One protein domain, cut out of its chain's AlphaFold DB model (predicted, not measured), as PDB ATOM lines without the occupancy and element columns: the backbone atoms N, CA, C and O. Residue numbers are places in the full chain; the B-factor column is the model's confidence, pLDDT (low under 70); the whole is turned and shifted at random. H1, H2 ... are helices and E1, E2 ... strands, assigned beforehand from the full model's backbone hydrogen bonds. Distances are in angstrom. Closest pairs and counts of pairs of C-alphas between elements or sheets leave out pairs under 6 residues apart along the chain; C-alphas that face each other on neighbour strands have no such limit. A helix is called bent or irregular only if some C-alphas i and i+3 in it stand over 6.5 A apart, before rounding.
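Overview. This is residues 26 to 86 of the 150 residues of the protein "Putative monolaris" of Rhipicephalus pulchellus (UniProt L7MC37). A two-stranded antiparallel hairpin, E1 and E2, runs along the length of the domain, and both strands bend sharply part of the way along. Two short helices, H1 and H2, pack by the half of the hairpin that holds its turn; the link of residues 32 to 41 runs from H1 to the far end of the hairpin, where E1 begins, and the link of residues 62 to 70 folds back from that end to H2. The printed part has 61 residues with two named helices and two named strands, in the order H1, E1, E2, H2; the sheet has the order E1 - E2, and the class is mixed, helices and strands, with under half of the residues, 27, in named elements. The whole is compact, with a radius of gyration of the C-alphas of 10.8 A, and elongated, spanning 35 by 20 by 18 A.

Along the chain. The printed part begins with Arg 26, whose C-alpha is at (19.389, -33.435, -41.592). H1 follows at residues 28 to 31, 6.0 A from first to last C-alpha, beginning at (24.252, -31.560, -37.868). H1 is neither bent nor irregular, but only just: C-alphas 28 and 31 are 6.0 A apart. E1, residues 42 to 49, is 16.8 A long from first to last C-alpha and starts at (42.498, -41.817, -44.625). E2, residues 54 to 61, is 18.6 A long. H2, residues 71 to 77, is 9.9 A long, is the longest helix by residues, and ends with C-alpha 77 at (21.603, -39.089, -43.133). The printed part ends at Pro 86.

Arrangement. E1 and E2 form a hairpin and are antiparallel, with 150 degrees between their directions. N 45 and O 58, 3.0 A apart, and N 58 and O 45, 2.9 A apart, are among the pairs within hydrogen-bond range across it. E1 bends by 75 degrees at residue 45 and E2 bends by 74 degrees at residue 57; C-alphas 45 and 57 face each other at 5.5 A. H2 has 5 pairs of C-alphas within 8 A of E1, and the closest are those of Trp 46 and Glu 71, 5.8 A apart. It has 6 such pairs with E2, the closest being the C-alphas of Cys 55 and Cys 74, 6.1 A apart. H1 has 5 pairs within 8 A of E1, and the closest C-alphas are those of Cys 30 and Phe 48, 5.7 A apart. H1 and E2 are apart. H1 and H2 are close but not clearly touching, with 1 pair of C-alphas within 8 A, Cys 30 and Ala 77 at 7.6 A. In H2 every O i to N i+4 pair is within hydrogen-bond range; H1, with 4 residues, is too short for such a pair, and its 1 pair of O i to N i+3 is within range.

Size, cuts and confidence. The two C-alphas farthest apart are those of Ser 40 and Gly 83, at 35.6 A, while the C-alphas of Arg 26 and Pro 86, the first and last printed, are 18.1 A apart. The printed part has no cut. The link from E1 to E2, with 4 residues, is tight; those from H1 to E1, with 10 residues, and from E2 to H2, with 9, are short, and no link is long. The mean pLDDT of the printed part is 89.4, and the model's confidence is low, under 70, at residues 83 to 86.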
ATOM      1  N   ARG A  26      18.013 -33.263 -41.128       76.56
ATOM      2  CA  ARG A  26      19.389 -33.435 -41.592       76.56
ATOM      3  C   ARG A  26      20.285 -33.454 -40.357       76.56
ATOM      4  O   ARG A  26      20.161 -32.578 -39.508       76.56
ATOM      5  N   ARG A  27      21.173 -34.443 -40.250       82.50
ATOM      6  CA  ARG A  27      22.122 -34.494 -39.131       82.50
ATOM      7  C   ARG A  27      23.035 -33.270 -39.164       82.50
ATOM      8  O   ARG A  27      23.559 -32.940 -40.224       82.50
ATOM      9  N   ASP A  28      23.311 -32.687 -38.002       84.19
ATOM     10  CA  ASP A  28      24.252 -31.560 -37.868       84.19
ATOM     11  C   ASP A  28      25.650 -31.894 -38.426       84.19
ATOM     12  O   ASP A  28      26.360 -31.032 -38.942       84.19
ATOM     13  N   ASP A  29      26.032 -33.176 -38.395       88.88
ATOM     14  CA  ASP A  29      27.297 -33.677 -38.942       88.88
ATOM     15  C   ASP A  29      27.446 -33.426 -40.454       88.88
ATOM     16  O   ASP A  29      28.568 -33.355 -40.953       88.88
ATOM     17  N   CYS A  30      26.339 -33.297 -41.193       91.06
ATOM     18  CA  CYS A  30      26.348 -33.110 -42.646       91.06
ATOM     19  C   CYS A  30      27.005 -31.790 -43.062       91.06
ATOM     20  O   CYS A  30      27.602 -31.721 -44.136       91.06
ATOM     21  N   ASP A  31      26.936 -30.766 -42.210       88.12
ATOM     22  CA  ASP A  31      27.504 -29.448 -42.493       88.12
ATOM     23  C   ASP A  31      29.001 -29.366 -42.146       88.12
ATOM     24  O   ASP A  31      29.663 -28.385 -42.486       88.12
ATOM     25  N   VAL A  32      29.569 -30.408 -41.522       90.88
ATOM     26  CA  VAL A  32      31.006 -30.503 -41.231       90.88
ATOM     27  C   VAL A  32      31.750 -30.975 -42.488       90.88
ATOM     28  O   VAL A  32      31.567 -32.127 -42.905       90.88
ATOM     29  N   PRO A  33      32.624 -30.145 -43.093       91.12
ATOM     30  CA  PRO A  33      33.354 -30.537 -44.293       91.12
ATOM     31  C   PRO A  33      34.238 -31.765 -44.029       91.12
ATOM     32  O   PRO A  33      34.970 -31.779 -43.036       91.12
ATOM     33  N   PRO A  34      34.219 -32.797 -44.894       92.88
ATOM     34  CA  PRO A  34      35.120 -33.933 -44.746       92.88
ATOM     35  C   PRO A  34      36.577 -33.476 -44.854       92.88
ATOM     36  O   PRO A  34      36.952 -32.797 -45.808       92.88
ATOM     37  N   THR A  35      37.405 -33.878 -43.891       93.44
ATOM     38  CA  THR A  35      38.829 -33.516 -43.841       93.44
ATOM     39  C   THR A  35      39.747 -34.737 -43.905       93.44
ATOM     40  O   THR A  35      39.352 -35.854 -43.561       93.44
ATOM     41  N   VAL A  36      40.982 -34.510 -44.353       95.12
ATOM     42  CA  VAL A  36      42.110 -35.458 -44.312       95.12
ATOM     43  C   VAL A  36      43.202 -35.020 -43.329       95.12
ATOM     44  O   VAL A  36      44.193 -35.723 -43.154       95.12
ATOM     45  N   GLU A  37      43.020 -33.870 -42.682       92.69
ATOM     46  CA  GLU A  37      43.998 -33.293 -41.766       92.69
ATOM     47  C   GLU A  37      43.911 -33.930 -40.375       92.69
ATOM     48  O   GLU A  37      42.827 -34.197 -39.854       92.69
ATOM     49  N   GLY A  38      45.066 -34.155 -39.744       89.50
ATOM     50  CA  GLY A  38      45.142 -34.586 -38.343       89.50
ATOM     51  C   GLY A  38      44.664 -36.015 -38.058       89.50
ATOM     52  O   GLY A  38      44.396 -36.339 -36.900       89.50
ATOM     53  N   CYS A  39      44.563 -36.886 -39.067       92.38
ATOM     54  CA  CYS A  39      44.118 -38.267 -38.877       92.38
ATOM     55  C   CYS A  39      45.161 -39.330 -39.226       92.38
ATOM     56  O   CYS A  39      45.999 -39.173 -40.108       92.38
ATOM     57  N   SER A  40      45.083 -40.456 -38.510       92.19
ATOM     58  CA  SER A  40      45.992 -41.598 -38.656       92.19
ATOM     59  C   SER A  40      45.672 -42.484 -39.860       92.19
ATOM     60  O   SER A  40      46.552 -43.179 -40.362       92.19
ATOM     61  N   ILE A  41      44.413 -42.495 -40.316       95.06
ATOM     62  CA  ILE A  41      43.945 -43.334 -41.423       95.06
ATOM     63  C   ILE A  41      42.983 -42.532 -42.298       95.06
ATOM     64  O   ILE A  41      41.908 -42.130 -41.845       95.06
ATOM     65  N   ILE A  42      43.341 -42.390 -43.573       95.69
ATOM     66  CA  ILE A  42      42.498 -41.817 -44.625       95.69
ATOM     67  C   ILE A  42      41.818 -42.962 -45.382       95.69
ATOM     68  O   ILE A  42      42.439 -43.979 -45.699       95.69
ATOM     69  N   ARG A  43      40.523 -42.819 -45.669       95.88
ATOM     70  CA  ARG A  43      39.730 -43.785 -46.436       95.88
ATOM     71  C   ARG A  43      38.966 -43.071 -47.542       95.88
ATOM     72  O   ARG A  43      38.633 -41.899 -47.419       95.88
ATOM     73  N   ARG A  44      38.664 -43.810 -48.606       96.19
ATOM     74  CA  ARG A  44      37.703 -43.382 -49.621       96.19
ATOM     75  C   ARG A  44      36.306 -43.764 -49.135       96.19
ATOM     76  O   ARG A  44      36.039 -44.955 -48.974       96.19
ATOM     77  N   LYS A  45      35.470 -42.774 -48.841       96.25
ATOM     78  CA  LYS A  45      34.123 -42.936 -48.270       96.25
ATOM     79  C   LYS A  45      33.152 -41.947 -48.913       96.25
ATOM     80  O   LYS A  45      33.578 -41.037 -49.625       96.25
ATOM     81  N   TRP A  46      31.864 -42.146 -48.671       97.00
ATOM     82  CA  TRP A  46      30.824 -41.193 -49.041       97.00
ATOM     83  C   TRP A  46      30.701 -40.122 -47.966       97.00
ATOM     84  O   TRP A  46      30.665 -40.443 -46.784       97.00
ATOM     85  N   SER A  47      30.630 -38.861 -48.368       95.94
ATOM     86  CA  SER A  47      30.445 -37.726 -47.466       95.94
ATOM     87  C   SER A  47      29.511 -36.727 -48.128       95.94
ATOM     88  O   SER A  47      29.553 -36.554 -49.350       95.94
ATOM     89  N   PHE A  48      28.682 -36.055 -47.337       93.94
ATOM     90  CA  PHE A  48      27.946 -34.900 -47.820       93.94
ATOM     91  C   PHE A  48      28.936 -33.763 -48.037       93.94
ATOM     92  O   PHE A  48      29.735 -33.457 -47.154       93.94
ATOM     93  N   LEU A  49      28.933 -33.170 -49.225       91.44
ATOM     94  CA  LEU A  49      29.760 -32.015 -49.540       91.44
ATOM     95  C   LEU A  49      28.865 -30.776 -49.487       91.44
ATOM     96  O   LEU A  49      28.087 -30.586 -50.427       91.44
ATOM     97  N   PRO A  50      28.964 -29.934 -48.435       85.50
ATOM     98  CA  PRO A  50      28.104 -28.763 -48.287       85.50
ATOM     99  C   PRO A  50      28.158 -27.838 -49.499       85.50
ATOM    100  O   PRO A  50      27.118 -27.358 -49.920       85.50
ATOM    101  N   GLU A  51      29.332 -27.679 -50.123       81.69
ATOM    102  CA  GLU A  51      29.527 -26.865 -51.337       81.69
ATOM    103  C   GLU A  51      28.821 -27.405 -52.589       81.69
ATOM    104  O   GLU A  51      28.672 -26.693 -53.579       81.69
ATOM    105  N   MET A  52      28.448 -28.685 -52.592       83.25
ATOM    106  CA  MET A  52      27.758 -29.332 -53.710       83.25
ATOM    107  C   MET A  52      26.302 -29.656 -53.375       83.25
ATOM    108  O   MET A  52      25.576 -30.112 -54.259       83.25
ATOM    109  N   GLY A  53      25.892 -29.483 -52.114       88.06
ATOM    110  CA  GLY A  53      24.569 -29.848 -51.614       88.06
ATOM    111  C   GLY A  53      24.222 -31.331 -51.767       88.06
ATOM    112  O   GLY A  53      23.041 -31.674 -51.800       88.06
ATOM    113  N   LYS A  54      25.216 -32.218 -51.914       91.62
ATOM    114  CA  LYS A  54      24.990 -33.646 -52.180       91.62
ATOM    115  C   LYS A  54      26.085 -34.545 -51.625       91.62
ATOM    116  O   LYS A  54      27.210 -34.110 -51.374       91.62
ATOM    117  N   CYS A  55      25.757 -35.826 -51.506       94.12
ATOM    118  CA  CYS A  55      26.715 -36.876 -51.205       94.12
ATOM    119  C   CYS A  55      27.638 -37.140 -52.397       94.12
ATOM    120  O   CYS A  55      27.208 -37.208 -53.548       94.12
ATOM    121  N   ALA A  56      28.929 -37.281 -52.119       94.81
ATOM    122  CA  ALA A  56      29.919 -37.670 -53.107       94.81
ATOM    123  C   ALA A  56      31.022 -38.502 -52.455       94.81
ATOM    124  O   ALA A  56      31.265 -38.438 -51.248       94.81
ATOM    125  N   MET A  57      31.714 -39.283 -53.274       94.88
ATOM    126  CA  MET A  57      32.834 -40.086 -52.811       94.88
ATOM    127  C   MET A  57      34.111 -39.236 -52.745       94.88
ATOM    128  O   MET A  57      34.539 -38.690 -53.760       94.88
ATOM    129  N   ASN A  58      34.736 -39.158 -51.568       91.62
ATOM    130  CA  ASN A  58      35.948 -38.369 -51.322       91.62
ATOM    131  C   ASN A  58      36.938 -39.120 -50.405       91.62
ATOM    132  O   ASN A  58      36.615 -40.166 -49.832       91.62
ATOM    133  N   PHE A  59      38.163 -38.607 -50.281       94.31
ATOM    134  CA  PHE A  59      39.106 -39.019 -49.246       94.31
ATOM    135  C   PHE A  59      38.812 -38.268 -47.950       94.31
ATOM    136  O   PHE A  59      38.713 -37.046 -47.942       94.31
ATOM    137  N   VAL A  60      38.672 -39.012 -46.860       95.81
ATOM    138  CA  VAL A  60      38.301 -38.470 -45.552       95.81
ATOM    139  C   VAL A  60      38.904 -39.324 -44.442       95.81
ATOM    140  O   VAL A  60      39.169 -40.520 -44.625       95.81
ATOM    141  N   CYS A  61      39.136 -38.728 -43.277       95.50
ATOM    142  CA  CYS A  61      39.529 -39.458 -42.082       95.50
ATOM    143  C   CYS A  61      38.550 -40.609 -41.786       95.50
ATOM    144  O   CYS A  61      37.330 -40.445 -41.830       95.50
ATOM    145  N   SER A  62      39.078 -41.787 -41.441       93.31
ATOM    146  CA  SER A  62      38.275 -43.007 -41.255       93.31
ATOM    147  C   SER A  62      37.125 -42.843 -40.254       93.31
ATOM    148  O   SER A  62      36.069 -43.446 -40.452       93.31
ATOM    149  N   ASN A  63      37.327 -42.035 -39.212       91.38
ATOM    150  CA  ASN A  63      36.376 -41.823 -38.116       91.38
ATOM    151  C   ASN A  63      35.693 -40.446 -38.185       91.38
ATOM    152  O   ASN A  63      35.212 -39.954 -37.170       91.38
ATOM    153  N   HIS A  64      35.703 -39.796 -39.350       94.94
ATOM    154  CA  HIS A  64      35.010 -38.524 -39.527       94.94
ATOM    155  C   HIS A  64      33.485 -38.725 -39.412       94.94
ATOM    156  O   HIS A  64      32.982 -39.708 -39.959       94.94
ATOM    157  N   PRO A  65      32.743 -37.830 -38.734       93.19
ATOM    158  CA  PRO A  65      31.297 -37.986 -38.536       93.19
ATOM    159  C   PRO A  65      30.516 -37.914 -39.858       93.19
ATOM    160  O   PRO A  65      29.597 -38.695 -40.088       93.19
ATOM    161  N   ASN A  66      30.966 -37.067 -40.786       94.88
ATOM    162  CA  ASN A  66      30.480 -37.010 -42.163       94.88
ATOM    163  C   ASN A  66      31.237 -38.009 -43.063       94.88
ATOM    164  O   ASN A  66      31.958 -37.602 -43.977       94.88
ATOM    165  N   ALA A  67      31.204 -39.307 -42.741       94.94
ATOM    166  CA  ALA A  67      31.843 -40.346 -43.555       94.94
ATOM    167  C   ALA A  67      31.125 -41.704 -43.475       94.94
ATOM    168  O   ALA A  67      31.246 -42.458 -42.506       94.94
ATOM    169  N   PHE A  68      30.467 -42.057 -44.570       95.62
ATOM    170  CA  PHE A  68      29.582 -43.204 -44.735       95.62
ATOM    171  C   PHE A  68      30.202 -44.256 -45.660       95.62
ATOM    172  O   PHE A  68      31.080 -43.960 -46.480       95.62
ATOM    173  N   LEU A  69      29.778 -45.513 -45.522       95.06
ATOM    174  CA  LEU A  69      30.296 -46.600 -46.355       95.06
ATOM    175  C   LEU A  69      29.617 -46.630 -47.723       95.06
ATOM    176  O   LEU A  69      30.259 -46.983 -48.714       95.06
ATOM    177  N   THR A  70      28.345 -46.238 -47.777       96.06
ATOM    178  CA  THR A  70      27.527 -46.240 -48.993       96.06
ATOM    179  C   THR A  70      26.917 -44.867 -49.271       96.06
ATOM    180  O   THR A  70      26.781 -44.033 -48.374       96.06
ATOM    181  N   GLU A  71      26.553 -44.629 -50.533       94.88
ATOM    182  CA  GLU A  71      25.859 -43.408 -50.961       94.88
ATOM    183  C   GLU A  71      24.494 -43.295 -50.284       94.88
ATOM    184  O   GLU A  71      24.158 -42.243 -49.755       94.88
ATOM    185  N   GLN A  72      23.758 -44.409 -50.199       94.12
ATOM    186  CA  GLN A  72      22.426 -44.448 -49.599       94.12
ATOM    187  C   GLN A  72      22.452 -44.103 -48.107       94.12
ATOM    188  O   GLN A  72      21.568 -43.397 -47.631       94.12
ATOM    189  N   GLU A  73      23.460 -44.570 -47.362       94.25
ATOM    190  CA  GLU A  73      23.650 -44.173 -45.958       94.25
ATOM    191  C   GLU A  73      23.885 -42.667 -45.828       94.25
ATOM    192  O   GLU A  73      23.329 -42.034 -44.931       94.25
ATOM    193  N   CYS A  74      24.690 -42.103 -46.732       94.81
ATOM    194  CA  CYS A  74      24.958 -40.675 -46.760       94.81
ATOM    195  C   CYS A  74      23.691 -39.881 -47.080       94.81
ATOM    196  O   CYS A  74      23.359 -38.971 -46.335       94.81
ATOM    197  N   GLU A  75      22.948 -40.232 -48.130       93.00
ATOM    198  CA  GLU A  75      21.739 -39.502 -48.538       93.00
ATOM    199  C   GLU A  75      20.599 -39.643 -47.524       93.00
ATOM    200  O   GLU A  75      19.835 -38.701 -47.316       93.00
ATOM    201  N   ALA A  76      20.495 -40.795 -46.855       91.38
ATOM    202  CA  ALA A  76      19.533 -40.992 -45.776       91.38
ATOM    203  C   ALA A  76      19.862 -40.130 -44.545       91.38
ATOM    204  O   ALA A  76      18.950 -39.640 -43.884       91.38
ATOM    205  N   ALA A  77      21.149 -39.942 -44.234       91.88
ATOM    206  CA  ALA A  77      21.603 -39.089 -43.133       91.88
ATOM    207  C   ALA A  77      21.617 -37.592 -43.494       91.88
ATOM    208  O   ALA A  77      21.336 -36.743 -42.646       91.88
ATOM    209  N   CYS A  78      21.944 -37.291 -44.748       92.38
ATOM    210  CA  CYS A  78      22.176 -35.970 -45.310       92.38
ATOM    211  C   CYS A  78      21.401 -35.826 -46.629       92.38
ATOM    212  O   CYS A  78      21.997 -35.918 -47.709       92.38
ATOM    213  N   PRO A  79      20.075 -35.604 -46.565       89.31
ATOM    214  CA  PRO A  79      19.256 -35.472 -47.759       89.31
ATOM    215  C   PRO A  79      19.800 -34.371 -48.683       89.31
ATOM    216  O   PRO A  79      20.098 -33.271 -48.187       89.31
ATOM    217  N   PRO A  80      19.927 -34.644 -50.000       81.06
ATOM    218  CA  PRO A  80      20.429 -33.672 -50.956       81.06
ATOM    219  C   PRO A  80      19.606 -32.389 -50.902       81.06
ATOM    220  O   PRO A  80      18.374 -32.417 -50.862       81.06
ATOM    221  N   ASP A  81      20.299 -31.259 -50.908       79.38
ATOM    222  CA  ASP A  81      19.653 -29.961 -50.973       79.38
ATOM    223  C   ASP A  81      19.299 -29.661 -52.431       79.38
ATOM    224  O   ASP A  81      20.152 -29.297 -53.241       79.38
ATOM    225  N   THR A  82      18.025 -29.832 -52.781       73.19
ATOM    226  CA  THR A  82      17.517 -29.555 -54.132       73.19
ATOM    227  C   THR A  82      17.569 -28.068 -54.497       73.19
ATOM    228  O   THR A  82      17.429 -27.737 -55.674       73.19
ATOM    229  N   GLY A  83      17.784 -27.175 -53.522       65.38
ATOM    230  CA  GLY A  83      17.951 -25.737 -53.724       65.38
ATOM    231  C   GLY A  83      19.407 -25.270 -53.756       65.38
ATOM    232  O   GLY A  83      19.662 -24.108 -54.080       65.38
ATOM    233  N   HIS A  84      20.371 -26.143 -53.451       63.53
ATOM    234  CA  HIS A  84      21.774 -25.758 -53.417       63.53
ATOM    235  C   HIS A  84      22.329 -25.644 -54.840       63.53
ATOM    236  O   HIS A  84      22.738 -26.627 -55.458       63.53
ATOM    237  N   LYS A  85      22.371 -24.415 -55.374       59.47
ATOM    238  CA  LYS A  85      23.296 -24.093 -56.467       59.47
ATOM    239  C   LYS A  85      24.699 -24.217 -55.858       59.47
ATOM    240  O   LYS A  85      24.961 -23.474 -54.911       59.47
ATOM    241  N   PRO A  86      25.566 -25.129 -56.348       58.38
ATOM    242  CA  PRO A  86      26.932 -25.214 -55.857       58.38
ATOM    243  C   PRO A  86      27.516 -23.814 -55.859       58.38
ATOM    244  O   PRO A  86      27.338 -23.099 -56.854       58.38
TER     245      PRO A  86